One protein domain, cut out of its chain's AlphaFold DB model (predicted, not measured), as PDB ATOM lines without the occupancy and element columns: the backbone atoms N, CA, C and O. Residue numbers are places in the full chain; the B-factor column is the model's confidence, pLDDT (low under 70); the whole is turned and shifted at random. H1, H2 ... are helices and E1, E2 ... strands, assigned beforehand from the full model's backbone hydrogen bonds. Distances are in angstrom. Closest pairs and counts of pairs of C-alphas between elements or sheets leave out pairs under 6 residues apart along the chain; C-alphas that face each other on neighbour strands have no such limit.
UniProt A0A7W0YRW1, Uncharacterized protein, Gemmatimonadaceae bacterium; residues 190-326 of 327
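What this domain is: This is residues 190 to 326 of the 327 residues of an uncharacterized protein of Gemmatimonadaceae bacterium (UniProt A0A7W0YRW1). A strongly twisted wall of five antiparallel strands runs through the domain, with helices H3 and H4 over one face and a loop-rich first part, holding the short helices H1 and H2, packed on the other side through residues 213 to 215. A long link, residues 236 to 253, leads from edge strand E1 round to H3, beside the opposite edge strand E2. The 137 printed residues include H1 H2 E1 H3 H4 E2 E3 E4 E5 in chain order, and the sheet order is E1 E5 E4 E3 E2. The class is mixed, helices and strands, with under half of the residues in named elements. The whole is compact, with a radius of gyration of the C-alphas of 14.0 A and spans of 41 by 36 by 25 A.

How they stand to each other: H1, residues 201 to 204, is close to but not clearly touching H2, residues 213 to 219; their closest C-alphas, of Cys 203 and Cys 217, are 5.7 A apart. H2 only grazes the sheet, with its residues 213 to 215. E1, residues 230 to 235, is antiparallel to E5, residues 319 to 325, with N 233 and O 322 at 2.8 A. H3, residues 254 to 261, and H4, residues 263 to 275, lie on the same face of the sheet: two layers, helices on one face of a sheet. H3 is close to but not clearly touching H4 at a steep tilt of 59 degrees, opposite ways; the closest C-alphas, of Ala 258 and Phe 266, are 5.4 A apart. E2, residues 282 to 288, E3, residues 294 to 300, E4, residues 303 to 310, and E5 form a meander, each strand the antiparallel neighbour of the one before, in three hairpins. N 285 and O 297 are 2.8 A apart, N 298 and O 306 2.8 A, and N 307 and O 321 2.8 A, within hydrogen-bond range. H3 has a height over the sheet of 7.2 A, and H4 of 9.6 A. Every O i to N i+4 pair is within hydrogen-bond range in H3 and H4, 2 of 3 in H2, and H1 is too short for such a pair.

Where its parts are: H1 begins at C-alpha 201 (227.170, 193.918, 327.427) and is 5.0 A long; H2 is 10.7 A, E1 16.1 A, H3 10.5 A and H4 18.1 A. E2 measures 19.6 A, E3 20.0 A, E4 21.3 A and E5 19.5 A, ending at C-alpha 325 (233.172, 180.877, 342.559).

The domain as a whole: The C-alphas farthest apart, of Glu 197 and Ser 255, are 41.4 A apart. The printed part has no cut, and E1 to H3 is the long link. The pLDDT is under 70 at residues 192 to 194, 196 and 245 to 249.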
ATOM      1  N   VAL A 190     221.983 181.268 344.527       89.31
ATOM      2  CA  VAL A 190     222.616 181.582 343.238       89.31
ATOM      3  C   VAL A 190     221.593 182.316 342.378       89.31
ATOM      4  O   VAL A 190     220.437 181.901 342.309       89.31
ATOM      5  N   ILE A 191     222.008 183.407 341.741       86.69
ATOM      6  CA  ILE A 191     221.168 184.086 340.760       86.69
ATOM      7  C   ILE A 191     221.235 183.249 339.486       86.69
ATOM      8  O   ILE A 191     222.224 183.300 338.759       86.69
ATOM      9  N   ASP A 192     220.203 182.442 339.265       67.50
ATOM     10  CA  ASP A 192     220.062 181.562 338.097       67.50
ATOM     11  C   ASP A 192     219.181 182.212 337.020       67.50
ATOM     12  O   ASP A 192     218.383 181.569 336.346       67.50
ATOM     13  N   GLU A 193     219.264 183.539 336.909       65.31
ATOM     14  CA  GLU A 193     218.590 184.259 335.838       65.31
ATOM     15  C   GLU A 193     219.370 184.025 334.550       65.31
ATOM     16  O   GLU A 193     220.446 184.602 334.356       65.31
ATOM     17  N   ASP A 194     218.825 183.161 333.688       69.25
ATOM     18  CA  ASP A 194     219.320 182.961 332.333       69.25
ATOM     19  C   ASP A 194     219.613 184.321 331.700       69.25
ATOM     20  O   ASP A 194     218.742 185.194 331.613       69.25
ATOM     21  N   LEU A 195     220.865 184.500 331.269       71.94
ATOM     22  CA  LEU A 195     221.287 185.688 330.544       71.94
ATOM     23  C   LEU A 195     220.371 185.871 329.339       71.94
ATOM     24  O   LEU A 195     220.481 185.144 328.349       71.94
ATOM     25  N   ARG A 196     219.475 186.857 329.407       68.31
ATOM     26  CA  ARG A 196     218.547 187.095 328.306       68.31
ATOM     27  C   ARG A 196     219.313 187.579 327.085       68.31
ATOM     28  O   ARG A 196     220.104 188.529 327.155       68.31
ATOM     29  N   GLU A 197     219.044 186.948 325.944       76.12
ATOM     30  CA  GLU A 197     219.496 187.462 324.657       76.12
ATOM     31  C   GLU A 197     219.037 188.920 324.498       76.12
ATOM     32  O   GLU A 197     217.898 189.274 324.797       76.12
ATOM     33  N   GLY A 198     219.961 189.793 324.090       83.31
ATOM     34  CA  GLY A 198     219.714 191.237 323.985       83.31
ATOM     35  C   GLY A 198     220.039 192.061 325.237       83.31
ATOM     36  O   GLY A 198     219.991 193.290 325.164       83.31
ATOM     37  N   GLY A 199     220.438 191.444 326.356       87.88
ATOM     38  CA  GLY A 199     220.928 192.177 327.527       87.88
ATOM     39  C   GLY A 199     222.174 193.034 327.216       87.88
ATOM     40  O   GLY A 199     223.053 192.597 326.454       87.88
ATOM     41  N   PRO A 200     222.312 194.241 327.805       91.88
ATOM     42  CA  PRO A 200     223.499 195.071 327.615       91.88
ATOM     43  C   PRO A 200     224.795 194.325 327.958       91.88
ATOM     44  O   PRO A 200     224.822 193.480 328.854       91.88
ATOM     45  N   SER A 201     225.894 194.637 327.261       91.31
ATOM     46  CA  SER A 201     227.170 193.918 327.427       91.31
ATOM     47  C   SER A 201     227.677 193.914 328.870       91.31
ATOM     48  O   SER A 201     228.211 192.907 329.320       91.31
ATOM     49  N   PHE A 202     227.459 195.002 329.606       91.31
ATOM     50  CA  PHE A 202     227.875 195.123 331.000       91.31
ATOM     51  C   PHE A 202     227.080 194.196 331.942       91.31
ATOM     52  O   PHE A 202     227.675 193.573 332.820       91.31
ATOM     53  N   CYS A 203     225.778 193.977 331.705       90.88
ATOM     54  CA  CYS A 203     224.995 192.980 332.448       90.88
ATOM     55  C   CYS A 203     225.463 191.557 332.112       90.88
ATOM     56  O   CYS A 203     225.700 190.741 333.004       90.88
ATOM     57  N   ARG A 204     225.708 191.287 330.821       89.56
ATOM     58  CA  ARG A 204     226.204 189.986 330.338       89.56
ATOM     59  C   ARG A 204     227.606 189.631 330.831       89.56
ATOM     60  O   ARG A 204     227.939 188.457 330.892       89.56
ATOM     61  N   SER A 205     228.418 190.625 331.177       88.25
ATOM     62  CA  SER A 205     229.754 190.428 331.755       88.25
ATOM     63  C   SER A 205     229.768 190.307 333.284       88.25
ATOM     64  O   SER A 205     230.829 190.119 333.870       88.25
ATOM     65  N   GLY A 206     228.623 190.490 333.953       85.94
ATOM     66  CA  GLY A 206     228.548 190.522 335.419       85.94
ATOM     67  C   GLY A 206     229.166 191.770 336.075       85.94
ATOM     68  O   GLY A 206     229.203 191.853 337.305       85.94
ATOM     69  N   GLU A 207     229.638 192.747 335.291       88.31
ATOM     70  CA  GLU A 207     230.138 194.037 335.793       88.31
ATOM     71  C   GLU A 207     229.013 194.890 336.399       88.31
ATOM     72  O   GLU A 207     229.244 195.597 337.379       88.31
ATOM     73  N   GLY A 208     227.790 194.762 335.871       89.38
ATOM     74  CA  GLY A 208     226.646 195.596 336.246       89.38
ATOM     75  C   GLY A 208     226.591 196.903 335.454       89.38
ATOM     76  O   GLY A 208     227.492 197.221 334.682       89.38
ATOM     77  N   HIS A 209     225.503 197.659 335.594       90.75
ATOM     78  CA  HIS A 209     225.399 198.981 334.985       90.75
ATOM     79  C   HIS A 209     226.467 199.916 335.577       90.75
ATOM     80  O   HIS A 209     226.576 199.989 336.800       90.75
ATOM     81  N   PRO A 210     227.211 200.687 334.763       85.56
ATOM     82  CA  PRO A 210     228.296 201.543 335.260       85.56
ATOM     83  C   PRO A 210     227.843 202.612 336.262       85.56
ATOM     84  O   PRO A 210     228.665 203.128 337.009       85.56
ATOM     85  N   VAL A 211     226.551 202.952 336.262       83.38
ATOM     86  CA  VAL A 211     225.970 203.960 337.163       83.38
ATOM     87  C   VAL A 211     225.006 203.361 338.194       83.38
ATOM     88  O   VAL A 211     224.966 203.814 339.329       83.38
ATOM     89  N   TRP A 212     224.273 202.301 337.832       84.25
ATOM     90  CA  TRP A 212     223.204 201.724 338.668       84.25
ATOM     91  C   TRP A 212     223.584 200.369 339.278       84.25
ATOM     92  O   TRP A 212     222.731 199.667 339.819       84.25
ATOM     93  N   GLY A 213     224.847 199.968 339.132       88.00
ATOM     94  CA  GLY A 213     225.363 198.696 339.613       88.00
ATOM     95  C   GLY A 213     224.655 197.481 339.025       88.00
ATOM     96  O   GLY A 213     224.040 197.512 337.951       88.00
ATOM     97  N   ARG A 214     224.792 196.360 339.720       90.81
ATOM     98  CA  ARG A 214     224.283 195.063 339.270       90.81
ATOM     99  C   ARG A 214     222.800 194.914 339.536       90.81
ATOM    100  O   ARG A 214     222.126 194.286 338.720       90.81
ATOM    101  N   GLN A 215     222.288 195.525 340.605       90.25
ATOM    102  CA  GLN A 215     220.863 195.463 340.926       90.25
ATOM    103  C   GLN A 215     219.988 195.916 339.753       90.25
ATOM    104  O   GLN A 215     219.019 195.243 339.422       90.25
ATOM    105  N   TRP A 216     220.378 196.969 339.034       91.31
ATOM    106  CA  TRP A 216     219.625 197.426 337.864       91.31
ATOM    107  C   TRP A 216     219.514 196.373 336.759       91.31
ATOM    108  O   TRP A 216     218.471 196.255 336.121       91.31
ATOM    109  N   CYS A 217     220.569 195.586 336.521       91.12
ATOM    110  CA  CYS A 217     220.514 194.504 335.536       91.12
ATOM    111  C   CYS A 217     219.470 193.450 335.930       91.12
ATOM    112  O   CYS A 217     218.725 192.985 335.065       91.12
ATOM    113  N   LEU A 218     219.391 193.128 337.225       89.81
ATOM    114  CA  LEU A 218     218.397 192.209 337.785       89.81
ATOM    115  C   LEU A 218     216.986 192.801 337.707       89.81
ATOM    116  O   LEU A 218     216.070 192.145 337.225       89.81
ATOM    117  N   ASP A 219     216.809 194.072 338.072       89.50
ATOM    118  CA  ASP A 219     215.505 194.750 338.029       89.50
ATOM    119  C   ASP A 219     214.943 194.849 336.605       89.50
ATOM    120  O   ASP A 219     213.730 194.830 336.391       89.50
ATOM    121  N   LYS A 220     215.821 194.947 335.600       88.88
ATOM    122  CA  LYS A 220     215.443 194.905 334.179       88.88
ATOM    123  C   LYS A 220     215.276 193.484 333.634       88.88
ATOM    124  O   LYS A 220     214.891 193.325 332.475       88.88
ATOM    125  N   GLY A 221     215.534 192.462 334.448       86.00
ATOM    126  CA  GLY A 221     215.414 191.053 334.089       86.00
ATOM    127  C   GLY A 221     216.435 190.603 333.048       86.00
ATOM    128  O   GLY A 221     216.130 189.718 332.251       86.00
ATOM    129  N   PHE A 222     217.607 191.242 332.986       85.94
ATOM    130  CA  PHE A 222     218.686 190.839 332.079       85.94
ATOM    131  C   PHE A 222     219.537 189.691 332.634       85.94
ATOM    132  O   PHE A 222     220.281 189.075 331.867       85.94
ATOM    133  N   GLY A 223     219.444 189.423 333.938       84.06
ATOM    134  CA  GLY A 223     220.369 188.561 334.660       84.06
ATOM    135  C   GLY A 223     221.752 189.195 334.843       84.06
ATOM    136  O   GLY A 223     222.045 190.303 334.371       84.06
ATOM    137  N   LEU A 224     222.623 188.470 335.542       85.25
ATOM    138  CA  LEU A 224     224.033 188.809 335.712       85.25
ATOM    139  C   LEU A 224     224.881 187.681 335.149       85.25
ATOM    140  O   LEU A 224     224.739 186.525 335.542       85.25
ATOM    141  N   GLY A 225     225.779 188.021 334.232       81.50
ATOM    142  CA  GLY A 225     226.713 187.043 333.696       81.50
ATOM    143  C   GLY A 225     227.837 186.710 334.665       81.50
ATOM    144  O   GLY A 225     227.820 187.089 335.840       81.50
ATOM    145  N   SER A 226     228.845 186.011 334.154       81.81
ATOM    146  CA  SER A 226     230.054 185.728 334.915       81.81
ATOM    147  C   SER A 226     231.124 186.792 334.694       81.81
ATOM    148  O   SER A 226     231.359 187.235 333.570       81.81
ATOM    149  N   TYR A 227     231.814 187.157 335.772       80.38
ATOM    150  CA  TYR A 227     232.965 188.054 335.741       80.38
ATOM    151  C   TYR A 227     234.193 187.289 336.228       80.38
ATOM    152  O   TYR A 227     234.241 186.930 337.394       80.38
ATOM    153  N   GLN A 228     235.181 187.014 335.369       82.12
ATOM    154  CA  GLN A 228     236.424 186.313 335.760       82.12
ATOM    155  C   GLN A 228     236.196 185.022 336.587       82.12
ATOM    156  O   GLN A 228     236.763 184.849 337.663       82.12
ATOM    157  N   ASP A 229     235.331 184.124 336.104       86.00
ATOM    158  CA  ASP A 229     234.859 182.902 336.794       86.00
ATOM    159  C   ASP A 229     233.990 183.122 338.045       86.00
ATOM    160  O   ASP A 229     233.540 182.147 338.659       86.00
ATOM    161  N   PHE A 230     233.718 184.368 338.431       88.69
ATOM    162  CA  PHE A 230     232.738 184.671 339.464       88.69
ATOM    163  C   PHE A 230     231.325 184.614 338.894       88.69
ATOM    164  O   PHE A 230     231.048 185.128 337.812       88.69
ATOM    165  N   ARG A 231     230.425 184.001 339.654       91.38
ATOM    166  CA  ARG A 231     228.972 184.121 339.526       91.38
ATOM    167  C   ARG A 231     228.456 185.015 340.643       91.38
ATOM    168  O   ARG A 231     229.167 185.257 341.611       91.38
ATOM    169  N   TRP A 232     227.216 185.464 340.541       92.56
ATOM    170  CA  TRP A 232     226.593 186.268 341.584       92.56
ATOM    171  C   TRP A 232     225.534 185.460 342.324       92.56
ATOM    172  O   TRP A 232     224.734 184.739 341.729       92.56
ATOM    173  N   GLY A 233     225.566 185.553 343.645       93.94
ATOM    174  CA  GLY A 233     224.491 185.117 344.517       93.94
ATOM    175  C   GLY A 233     223.771 186.317 345.109       93.94
ATOM    176  O   GLY A 233     224.335 187.407 345.180       93.94
ATOM    177  N   ARG A 234     222.538 186.110 345.561       94.75
ATOM    178  CA  ARG A 234     221.737 187.100 346.275       94.75
ATOM    179  C   ARG A 234     221.383 186.580 347.657       94.75
ATOM    180  O   ARG A 234     221.076 185.400 347.835       94.75
ATOM    181  N   THR A 235     221.395 187.475 348.632       95.06
ATOM    182  CA  THR A 235     220.845 187.214 349.958       95.06
ATOM    183  C   THR A 235     220.125 188.447 350.491       95.06
ATOM    184  O   THR A 235     220.528 189.580 350.233       95.06
ATOM    185  N   THR A 236     219.033 188.207 351.211       93.69
ATOM    186  CA  THR A 236     218.290 189.205 351.996       93.69
ATOM    187  C   THR A 236     218.491 188.987 353.499       93.69
ATOM    188  O   THR A 236     217.964 189.733 354.312       93.69
ATOM    189  N   ASP A 237     219.250 187.955 353.886       91.81
ATOM    190  CA  ASP A 237     219.555 187.611 355.277       91.81
ATOM    191  C   ASP A 237     220.809 188.363 355.739       91.81
ATOM    192  O   ASP A 237     221.862 187.780 355.988       91.81
ATOM    193  N   LEU A 238     220.735 189.693 355.746       88.88
ATOM    194  CA  LEU A 238     221.885 190.560 356.024       88.88
ATOM    195  C   LEU A 238     222.072 190.867 357.508       88.88
ATOM    196  O   LEU A 238     223.163 191.263 357.920       88.88
ATOM    197  N   GLY A 239     221.023 190.665 358.307       86.38
ATOM    198  CA  GLY A 239     220.891 191.330 359.599       86.38
ATOM    199  C   GLY A 239     220.583 192.819 359.422       86.38
ATOM    200  O   GLY A 239     220.119 193.241 358.365       86.38
ATOM    201  N   ASP A 240     220.839 193.613 360.463       84.12
ATOM    202  CA  ASP A 240     220.609 195.059 360.430       84.12
ATOM    203  C   ASP A 240     221.883 195.813 360.024       84.12
ATOM    204  O   ASP A 240     222.627 196.314 360.868       84.12
ATOM    205  N   ILE A 241     222.185 195.826 358.722       90.44
ATOM    206  CA  ILE A 241     223.275 196.645 358.179       90.44
ATOM    207  C   ILE A 241     222.705 198.020 357.850       90.44
ATOM    208  O   ILE A 241     222.051 198.209 356.822       90.44
ATOM    209  N   VAL A 242     222.981 198.972 358.738       89.62
ATOM    210  CA  VAL A 242     222.608 200.379 358.585       89.62
ATOM    211  C   VAL A 242     223.818 201.164 358.103       89.62
ATOM    212  O   VAL A 242     224.865 201.192 358.749       89.62
ATOM    213  N   PHE A 243     223.672 201.839 356.976       86.62
ATOM    214  CA  PHE A 243     224.649 202.780 356.477       86.62
ATOM    215  C   PHE A 243     224.585 204.056 357.317       86.62
ATOM    216  O   PHE A 243     223.615 204.809 357.283       86.62
ATOM    217  N   SER A 244     225.625 204.330 358.098       76.94
ATOM    218  CA  SER A 244     225.776 205.640 358.723       76.94
ATOM    219  C   SER A 244     225.929 206.678 357.607       76.94
ATOM    220  O   SER A 244     226.916 206.618 356.880       76.94
ATOM    221  N   GLN A 245     224.907 207.539 357.432       67.88
ATOM    222  CA  GLN A 245     224.736 208.547 356.364       67.88
ATOM    223  C   GLN A 245     225.963 208.686 355.447       67.88
ATOM    224  O   GLN A 245     226.931 209.380 355.766       67.88
ATOM    225  N   GLY A 246     225.934 207.957 354.329       57.12
ATOM    226  CA  GLY A 246     227.084 207.787 353.450       57.12
ATOM    227  C   GLY A 246     227.540 209.104 352.823       57.12
ATOM    228  O   GLY A 246     226.764 209.817 352.190       57.12
ATOM    229  N   GLY A 247     228.833 209.409 352.946       60.88
ATOM    230  CA  GLY A 247     229.478 210.409 352.100       60.88
ATOM    231  C   GLY A 247     229.498 209.907 350.656       60.88
ATOM    232  O   GLY A 247     230.320 209.059 350.308       60.88
ATOM    233  N   PHE A 248     228.571 210.400 349.834       64.19
ATOM    234  CA  PHE A 248     228.455 210.041 348.421       64.19
ATOM    235  C   PHE A 248     229.780 210.246 347.671       64.19
ATOM    236  O   PHE A 248     230.463 211.250 347.864       64.19
ATOM    237  N   GLY A 249     230.141 209.289 346.809       64.12
ATOM    238  CA  GLY A 249     231.330 209.368 345.950       64.12
ATOM    239  C   GLY A 249     232.667 209.065 346.635       64.12
ATOM    240  O   GLY A 249     233.705 209.115 345.976       64.12
ATOM    241  N   ASN A 250     232.671 208.720 347.926       81.88
ATOM    242  CA  ASN A 250     233.903 208.421 348.647       81.88
ATOM    243  C   ASN A 250     234.239 206.926 348.614       81.88
ATOM    244  O   ASN A 250     233.393 206.060 348.854       81.88
ATOM    245  N   SER A 251     235.514 206.625 348.362       91.94
ATOM    246  CA  SER A 251     236.068 205.303 348.637       91.94
ATOM    247  C   SER A 251     236.255 205.133 350.145       91.94
ATOM    248  O   SER A 251     236.714 206.044 350.835       91.94
ATOM    249  N   LEU A 252     235.898 203.960 350.661       94.38
ATOM    250  CA  LEU A 252     236.117 203.579 352.049       94.38
ATOM    251  C   LEU A 252     237.373 202.718 352.140       94.38
ATOM    252  O   LEU A 252     237.438 201.625 351.570       94.38
ATOM    253  N   VAL A 253     238.349 203.185 352.912       95.50
ATOM    254  CA  VAL A 253     239.471 202.347 353.343       95.50
ATOM    255  C   VAL A 253     238.982 201.236 354.275       95.50
ATOM    256  O   VAL A 253     237.893 201.314 354.845       95.50
ATOM    257  N   THR A 254     239.802 200.206 354.475       96.38
ATOM    258  CA  THR A 254     239.441 198.992 355.223       96.38
ATOM    259  C   THR A 254     238.883 199.257 356.622       96.38
ATOM    260  O   THR A 254     237.887 198.649 357.001       96.38
ATOM    261  N   SER A 255     239.473 200.182 357.386       95.12
ATOM    262  CA  SER A 255     238.977 200.535 358.723       95.12
ATOM    263  C   SER A 255     237.609 201.216 358.679       95.12
ATOM    264  O   SER A 255     236.727 200.840 359.442       95.12
ATOM    265  N   ALA A 256     237.406 202.161 357.756       94.12
ATOM    266  CA  ALA A 256     236.124 202.839 357.572       94.12
ATOM    267  C   ALA A 256     235.029 201.860 357.123       94.12
ATOM    268  O   ALA A 256     233.912 201.912 357.633       94.12
ATOM    269  N   LEU A 257     235.362 200.923 356.227       95.75
ATOM    270  CA  LEU A 257     234.447 199.864 355.810       95.75
ATOM    271  C   LEU A 257     234.084 198.935 356.980       95.75
ATOM    272  O   LEU A 257     232.915 198.599 357.148       95.75
ATOM    273  N   ALA A 258     235.058 198.540 357.804       95.25
ATOM    274  CA  ALA A 258     234.812 197.706 358.980       95.25
ATOM    275  C   ALA A 258     233.934 198.412 360.023       95.25
ATOM    276  O   ALA A 258     233.037 197.789 360.586       95.25
ATOM    277  N   SER A 259     234.154 199.710 360.254       93.50
ATOM    278  CA  SER A 259     233.307 200.520 361.134       93.50
ATOM    279  C   SER A 259     231.881 200.660 360.604       93.50
ATOM    280  O   SER A 259     230.946 200.588 361.393       93.50
ATOM    281  N   LEU A 260     231.711 200.827 359.289       93.38
ATOM    282  CA  LEU A 260     230.400 200.937 358.649       93.38
ATOM    283  C   LEU A 260     229.604 199.629 358.724       93.38
ATOM    284  O   LEU A 260     228.439 199.639 359.099       93.38
ATOM    285  N   LEU A 261     230.220 198.503 358.354       94.38
ATOM    286  CA  LEU A 261     229.538 197.202 358.306       94.38
ATOM    287  C   LEU A 261     229.394 196.549 359.688       94.38
ATOM    288  O   LEU A 261     228.616 195.611 359.858       94.38
ATOM    289  N   GLY A 262     230.182 196.998 360.661       94.50
ATOM    290  CA  GLY A 262     230.380 196.301 361.920       94.50
ATOM    291  C   GLY A 262     231.304 195.089 361.778       94.50
ATOM    292  O   GLY A 262     231.439 194.466 360.720       94.50
ATOM    293  N   THR A 263     231.942 194.727 362.891       94.31
ATOM    294  CA  THR A 263     232.989 193.696 362.943       94.31
ATOM    295  C   THR A 263     232.530 192.351 362.380       94.31
ATOM    296  O   THR A 263     233.258 191.724 361.611       94.31
ATOM    297  N   THR A 264     231.317 191.906 362.717       95.00
ATOM    298  CA  THR A 264     230.810 190.589 362.305       95.00
ATOM    299  C   THR A 264     230.595 190.503 360.795       95.00
ATOM    300  O   THR A 264     231.114 189.583 360.162       95.00
ATOM    301  N   ALA A 265     229.870 191.452 360.193       95.69
ATOM    302  CA  ALA A 265     229.610 191.435 358.752       95.69
ATOM    303  C   ALA A 265     230.897 191.662 357.945       95.69
ATOM    304  O   ALA A 265     231.131 190.966 356.955       95.69
ATOM    305  N   PHE A 266     231.774 192.559 358.411       97.06
ATOM    306  CA  PHE A 266     233.084 192.770 357.800       97.06
ATOM    307  C   PHE A 266     233.929 191.489 357.802       97.06
ATOM    308  O   PHE A 266     234.416 191.070 356.753       97.06
ATOM    309  N   ASN A 267     234.063 190.820 358.953       97.25
ATOM    310  CA  ASN A 267     234.858 189.596 359.062       97.25
ATOM    311  C   ASN A 267     234.280 188.451 358.219       97.25
ATOM    312  O   ASN A 267     235.048 187.729 357.585       97.25
ATOM    313  N   ARG A 268     232.948 188.305 358.145       96.44
ATOM    314  CA  ARG A 268     232.299 187.350 357.226       96.44
ATOM    315  C   ARG A 268     232.686 187.622 355.772       96.44
ATOM    316  O   ARG A 268     233.108 186.698 355.080       96.44
ATOM    317  N   LEU A 269     232.577 188.874 355.311       97.44
ATOM    318  CA  LEU A 269     232.944 189.250 353.939       97.44
ATOM    319  C   LEU A 269     234.429 189.032 353.659       97.44
ATOM    320  O   LEU A 269     234.786 188.556 352.585       97.44
ATOM    321  N   ALA A 270     235.298 189.370 354.605       98.19
ATOM    322  CA  ALA A 270     236.737 189.237 354.428       98.19
ATOM    323  C   ALA A 270     237.167 187.760 354.391       98.19
ATOM    324  O   ALA A 270     237.952 187.374 353.526       98.19
ATOM    325  N   LEU A 271     236.583 186.900 355.234       97.69
ATOM    326  CA  LEU A 271     236.752 185.445 355.125       97.69
ATOM    327  C   LEU A 271     236.230 184.918 353.789       97.69
ATOM    328  O   LEU A 271     236.897 184.105 353.150       97.69
ATOM    329  N   HIS A 272     235.067 185.395 353.346       97.38
ATOM    330  CA  HIS A 272     234.505 185.023 352.052       97.38
ATOM    331  C   HIS A 272     235.439 185.406 350.898       97.38
ATOM    332  O   HIS A 272     235.751 184.553 350.067       97.38
ATOM    333  N   ALA A 273     235.976 186.628 350.887       97.75
ATOM    334  CA  ALA A 273     236.961 187.084 349.903       97.75
ATOM    335  C   ALA A 273     238.206 186.183 349.879       97.75
ATOM    336  O   ALA A 273     238.643 185.755 348.808       97.75
ATOM    337  N   VAL A 274     238.713 185.794 351.050       97.31
ATOM    338  CA  VAL A 274     239.810 184.822 351.165       97.31
ATOM    339  C   VAL A 274     239.412 183.485 350.552       97.31
ATOM    340  O   VAL A 274     240.182 182.917 349.775       97.31
ATOM    341  N   THR A 275     238.194 182.997 350.813       95.69
ATOM    342  CA  THR A 275     237.729 181.764 350.170       95.69
ATOM    343  C   THR A 275     237.675 181.902 348.654       95.69
ATOM    344  O   THR A 275     237.990 180.940 347.975       95.69
ATOM    345  N   LEU A 276     237.392 183.079 348.091       95.50
ATOM    346  CA  LEU A 276     237.443 183.327 346.645       95.50
ATOM    347  C   LEU A 276     238.877 183.364 346.072       95.50
ATOM    348  O   LEU A 276     239.042 183.383 344.848       95.50
ATOM    349  N   GLY A 277     239.907 183.315 346.924       95.69
ATOM    350  CA  GLY A 277     241.319 183.466 346.557       95.69
ATOM    351  C   GLY A 277     241.757 184.927 346.439       95.69
ATOM    352  O   GLY A 277     242.736 185.223 345.753       95.69
ATOM    353  N   LEU A 278     241.018 185.845 347.060       96.94
ATOM    354  CA  LEU A 278     241.310 187.271 347.068       96.94
ATOM    355  C   LEU A 278     242.075 187.615 348.349       96.94
ATOM    356  O   LEU A 278     241.656 187.252 349.446       96.94
ATOM    357  N   VAL A 279     243.227 188.267 348.200       97.50
ATOM    358  CA  VAL A 279     244.219 188.437 349.281       97.50
ATOM    359  C   VAL A 279     244.566 189.902 349.551       97.50
ATOM    360  O   VAL A 279     245.537 190.193 350.243       97.50
ATOM    361  N   GLU A 280     243.812 190.836 348.979       98.31
ATOM    362  CA  GLU A 280     243.983 192.263 349.255       98.31
ATOM    363  C   GLU A 280     242.965 192.695 350.327       98.31
ATOM    364  O   GLU A 280     241.886 192.100 350.423       98.31
ATOM    365  N   PRO A 281     243.276 193.706 351.156       98.31
ATOM    366  CA  PRO A 281     242.325 194.224 352.132       98.31
ATOM    367  C   PRO A 281     241.023 194.687 351.476       98.31
ATOM    368  O   PRO A 281     241.026 195.236 350.370       98.31
ATOM    369  N   LEU A 282     239.904 194.499 352.179       98.50
ATOM    370  CA  LEU A 282     238.618 194.975 351.688       98.50
ATOM    371  C   LEU A 282     238.570 196.503 351.677       98.50
ATOM    372  O   LEU A 282     239.007 197.164 352.621       98.50
ATOM    373  N   THR A 283     237.988 197.046 350.619       97.88
ATOM    374  CA  THR A 283     237.694 198.471 350.443       97.88
ATOM    375  C   THR A 283     236.255 198.634 349.977       97.88
ATOM    376  O   THR A 283     235.671 197.709 349.412       97.88
ATOM    377  N   GLY A 284     235.662 199.789 350.258       96.06
ATOM    378  CA  GLY A 284     234.312 200.135 349.829       96.06
ATOM    379  C   GLY A 284     234.328 201.223 348.765       96.06
ATOM    380  O   GLY A 284     235.243 202.046 348.704       96.06
ATOM    381  N   THR A 285     233.319 201.256 347.910       94.25
ATOM    382  CA  THR A 285     233.052 202.381 347.010       94.25
ATOM    383  C   THR A 285     231.554 202.605 346.949       94.25
ATOM    384  O   THR A 285     230.798 201.682 346.639       94.25
ATOM    385  N   TRP A 286     231.141 203.826 347.276       91.88
ATOM    386  CA  TRP A 286     229.755 204.245 347.156       91.88
ATOM    387  C   TRP A 286     229.420 204.586 345.711       91.88
ATOM    388  O   TRP A 286     230.065 205.445 345.108       91.88
ATOM    389  N   TYR A 287     228.357 203.976 345.204       87.62
ATOM    390  CA  TYR A 287     227.655 204.429 344.014       87.62
ATOM    391  C   TYR A 287     226.283 204.905 344.459       87.62
ATOM    392  O   TYR A 287     225.540 204.184 345.120       87.62
ATOM    393  N   ALA A 288     225.956 206.144 344.136       79.69
ATOM    394  CA  ALA A 288     224.647 206.691 344.421       79.69
ATOM    395  C   ALA A 288     224.249 207.623 343.293       79.69
ATOM    396  O   ALA A 288     225.070 208.382 342.776       79.69
ATOM    397  N   GLU A 289     222.968 207.593 342.965       74.12
ATOM    398  CA  GLU A 289     222.347 208.605 342.130       74.12
ATOM    399  C   GLU A 289     221.374 209.454 342.953       74.12
ATOM    400  O   GLU A 289     220.830 208.974 343.951       74.12
ATOM    401  N   PRO A 290     221.079 210.696 342.523       77.94
ATOM    402  CA  PRO A 290     220.153 211.581 343.231       77.94
ATOM    403  C   PRO A 290     218.767 210.981 343.485       77.94
ATOM    404  O   PRO A 290     218.114 211.376 344.448       77.94
ATOM    405  N   THR A 291     218.316 210.050 342.642       83.19
ATOM    406  CA  THR A 291     216.984 209.423 342.712       83.19
ATOM    407  C   THR A 291     217.024 207.893 342.668       83.19
ATOM    408  O   THR A 291     215.969 207.269 342.686       83.19
ATOM    409  N   GLY A 292     218.212 207.296 342.552       84.38
ATOM    410  CA  GLY A 292     218.391 205.850 342.422       84.38
ATOM    411  C   GLY A 292     218.675 205.154 343.757       84.38
ATOM    412  O   GLY A 292     218.790 205.828 344.786       84.38
ATOM    413  N   PRO A 293     218.814 203.815 343.741       88.94
ATOM    414  CA  PRO A 293     219.278 203.065 344.903       88.94
ATOM    415  C   PRO A 293     220.671 203.540 345.337       88.94
ATOM    416  O   PRO A 293     221.484 203.964 344.507       88.94
ATOM    417  N   GLN A 294     220.959 203.447 346.635       90.56
ATOM    418  CA  GLN A 294     222.315 203.598 347.153       90.56
ATOM    419  C   GLN A 294     223.003 202.238 347.149       90.56
ATOM    420  O   GLN A 294     222.448 201.243 347.612       90.56
ATOM    421  N   LEU A 295     224.220 202.195 346.622       92.50
ATOM    422  CA  LEU A 295     224.976 200.964 346.464       92.50
ATOM    423  C   LEU A 295     226.335 201.106 347.136       92.50
ATOM    424  O   LEU A 295     227.098 202.028 346.837       92.50
ATOM    425  N   LEU A 296     226.674 200.148 347.987       94.69
ATOM    426  CA  LEU A 296     228.028 199.990 348.500       94.69
ATOM    427  C   LEU A 296     228.666 198.778 347.835       94.69
ATOM    428  O   LEU A 296     228.358 197.636 348.178       94.69
ATOM    429  N   GLN A 297     229.593 199.016 346.912       95.25
ATOM    430  CA  GLN A 297     230.416 197.947 346.364       95.25
ATOM    431  C   GLN A 297     231.606 197.691 347.283       95.25
ATOM    432  O   GLN A 297     232.363 198.608 347.603       95.25
ATOM    433  N   VAL A 298     231.799 196.435 347.666       97.38
ATOM    434  CA  VAL A 298     232.959 195.973 348.424       97.38
ATOM    435  C   VAL A 298     233.914 195.256 347.485       97.38
ATOM    436  O   VAL A 298     233.525 194.311 346.798       97.38
ATOM    437  N   ASN A 299     235.175 195.681 347.484       97.62
ATOM    438  CA  ASN A 299     236.224 195.184 346.603       97.62
ATOM    439  C   ASN A 299     237.417 194.649 347.409       97.62
ATOM    440  O   ASN A 299     237.749 195.185 348.465       97.62
ATOM    441  N   SER A 300     238.100 193.639 346.876       97.75
ATOM    442  CA  SER A 300     239.443 193.219 347.294       97.75
ATOM    443  C   SER A 300     240.407 193.518 346.149       97.75
ATOM    444  O   SER A 300     240.467 192.776 345.162       97.75
ATOM    445  N   GLY A 301     241.168 194.605 346.265       96.44
ATOM    446  CA  GLY A 301     241.939 195.129 345.139       96.44
ATOM    447  C   GLY A 301     240.998 195.533 343.991       96.44
ATOM    448  O   GLY A 301     240.017 196.228 344.246       96.44
ATOM    449  N   PRO A 302     241.241 195.109 342.737       94.69
ATOM    450  CA  PRO A 302     240.379 195.462 341.607       94.69
ATOM    451  C   PRO A 302     239.133 194.571 341.471       94.69
ATOM    452  O   PRO A 302     238.364 194.765 340.532       94.69
ATOM    453  N   LEU A 303     238.961 193.562 342.333       95.25
ATOM    454  CA  LEU A 303     237.935 192.534 342.169       95.25
ATOM    455  C   LEU A 303     236.769 192.746 343.139       95.25
ATOM    456  O   LEU A 303     237.007 192.892 344.343       95.25
ATOM    457  N   PRO A 304     235.517 192.722 342.651       95.19
ATOM    458  CA  PRO A 304     234.353 192.915 343.496       95.19
ATOM    459  C   PRO A 304     234.040 191.643 344.291       95.19
ATOM    460  O   PRO A 304     234.093 190.528 343.774       95.19
ATOM    461  N   VAL A 305     233.703 191.828 345.564       97.12
ATOM    462  CA  VAL A 305     233.363 190.762 346.518       97.12
ATOM    463  C   VAL A 305     231.867 190.764 346.800       97.12
ATOM    464  O   VAL A 305     231.242 189.704 346.820       97.12
ATOM    465  N   ALA A 306     231.296 191.948 347.016       97.56
ATOM    466  CA  ALA A 306     229.881 192.123 347.301       97.56
ATOM    467  C   ALA A 306     229.375 193.498 346.842       97.56
ATOM    468  O   ALA A 306     230.158 194.419 346.615       97.56
ATOM    469  N   GLU A 307     228.062 193.630 346.722       96.38
ATOM    470  CA  GLU A 307     227.338 194.875 346.479       96.38
ATOM    471  C   GLU A 307     226.143 194.895 347.432       96.38
ATOM    472  O   GLU A 307     225.271 194.032 347.334       96.38
ATOM    473  N   PHE A 308     226.127 195.828 348.380       96.19
ATOM    474  CA  PHE A 308     224.956 196.076 349.217       96.19
ATOM    475  C   PHE A 308     224.065 197.108 348.548       96.19
ATOM    476  O   PHE A 308     224.569 198.093 348.010       96.19
ATOM    477  N   VAL A 309     222.759 196.886 348.620       94.75
ATOM    478  CA  VAL A 309     221.753 197.678 347.919       94.75
ATOM    479  C   VAL A 309     220.756 198.225 348.930       94.75
ATOM    480  O   VAL A 309     220.111 197.444 349.622       94.75
ATOM    481  N   ASP A 310     220.611 199.543 348.971       94.25
ATOM    482  CA  ASP A 310     219.540 200.276 349.652       94.25
ATOM    483  C   ASP A 310     218.636 200.889 348.571       94.25
ATOM    484  O   ASP A 310     218.975 201.879 347.912       94.25
ATOM    485  N   VAL A 311     217.519 200.217 348.309       92.25
ATOM    486  CA  VAL A 311     216.566 200.515 347.238       92.25
ATOM    487  C   VAL A 311     215.692 201.709 347.603       92.25
ATOM    488  O   VAL A 311     215.378 202.526 346.734       92.25
ATOM    489  N   ASN A 312     215.279 201.813 348.866       92.75
ATOM    490  CA  ASN A 312     214.310 202.810 349.332       92.75
ATOM    491  C   ASN A 312     214.966 204.079 349.919       92.75
ATOM    492  O   ASN A 312     214.265 205.060 350.175       92.75
ATOM    493  N   ARG A 313     216.296 204.089 350.057       90.94
ATOM    494  CA  ARG A 313     217.128 205.172 350.596       90.94
ATOM    495  C   ARG A 313     216.896 205.458 352.075       90.94
ATOM    496  O   ARG A 313     217.102 206.592 352.517       90.94
ATOM    497  N   ASP A 314     216.491 204.456 352.844       92.69
ATOM    498  CA  ASP A 314     216.365 204.567 354.300       92.69
ATOM    499  C   ASP A 314     217.700 204.339 355.034       92.69
ATOM    500  O   ASP A 314     217.761 204.419 356.267       92.69
ATOM    501  N   ASN A 315     218.791 204.177 354.276       92.38
ATOM    502  CA  ASN A 315     220.133 203.847 354.739       92.38
ATOM    503  C   ASN A 315     220.224 202.451 355.361       92.38
ATOM    504  O   ASN A 315     221.094 202.216 356.198       92.38
ATOM    505  N   ARG A 316     219.361 201.511 354.980       94.44
ATOM    506  CA  ARG A 316     219.479 200.097 355.341       94.44
ATOM    507  C   ARG A 316     219.669 199.271 354.083       94.44
ATOM    508  O   ARG A 316     219.041 199.500 353.057       94.44
ATOM    509  N   ALA A 317     220.559 198.290 354.156       95.31
ATOM    510  CA  ALA A 317     220.732 197.368 353.046       95.31
ATOM    511  C   ALA A 317     219.507 196.437 352.944       95.31
ATOM    512  O   ALA A 317     219.284 195.603 353.820       95.31
ATOM    513  N   ASP A 318     218.752 196.538 351.852       95.12
ATOM    514  CA  ASP A 318     217.630 195.651 351.529       95.12
ATOM    515  C   ASP A 318     218.111 194.270 351.075       95.12
ATOM    516  O   ASP A 318     217.486 193.237 351.333       95.12
ATOM    517  N   ASN A 319     219.214 194.239 350.324       95.69
ATOM    518  CA  ASN A 319     219.819 193.002 349.858       95.69
ATOM    519  C   ASN A 319     221.318 193.159 349.578       95.69
ATOM    520  O   ASN A 319     221.858 194.265 349.506       95.69
ATOM    521  N   MET A 320     221.991 192.016 349.456       96.62
ATOM    522  CA  MET A 320     223.388 191.937 349.055       96.62
ATOM    523  C   MET A 320     223.530 190.971 347.892       96.62
ATOM    524  O   MET A 320     223.059 189.827 347.939       96.62
ATOM    525  N   LEU A 321     224.250 191.425 346.878       96.12
ATOM    526  CA  LEU A 321     224.803 190.582 345.834       96.12
ATOM    527  C   LEU A 321     226.214 190.188 346.255       96.12
ATOM    528  O   LEU A 321     227.002 191.036 346.663       96.12
ATOM    529  N   ILE A 322     226.547 188.909 346.171       96.62
ATOM    530  CA  ILE A 322     227.829 188.375 346.635       96.62
ATOM    531  C   ILE A 322     228.480 187.548 345.534       96.62
ATOM    532  O   ILE A 322     227.827 186.727 344.887       96.62
ATOM    533  N   ALA A 323     229.770 187.771 345.305       95.94
ATOM    534  CA  ALA A 323     230.532 187.015 344.326       95.94
ATOM    535  C   ALA A 323     230.690 185.566 344.802       95.94
ATOM    536  O   ALA A 323     231.046 185.300 345.944       95.94
ATOM    537  N   LEU A 324     230.451 184.609 343.922       94.62
ATOM    538  CA  LEU A 324     230.568 183.177 344.154       94.62
ATOM    539  C   LEU A 324     231.541 182.608 343.135       94.62
ATOM    540  O   LEU A 324     231.567 183.044 341.991       94.62
ATOM    541  N   ARG A 325     232.313 181.592 343.507       91.56
ATOM    542  CA  ARG A 325     233.172 180.877 342.559       91.56
ATOM    543  C   ARG A 325     232.922 179.388 342.684       91.56
ATOM    544  O   ARG A 325     232.961 178.866 343.798       91.56
ATOM    545  N   SER A 326     232.662 178.731 341.556       84.69
ATOM    546  CA  SER A 326     232.478 177.281 341.516       84.69
ATOM    547  C   SER A 326     233.739 176.545 341.970       84.69
ATOM    548  O   SER A 326     234.850 177.073 341.868       84.69
TER     549      SER A 326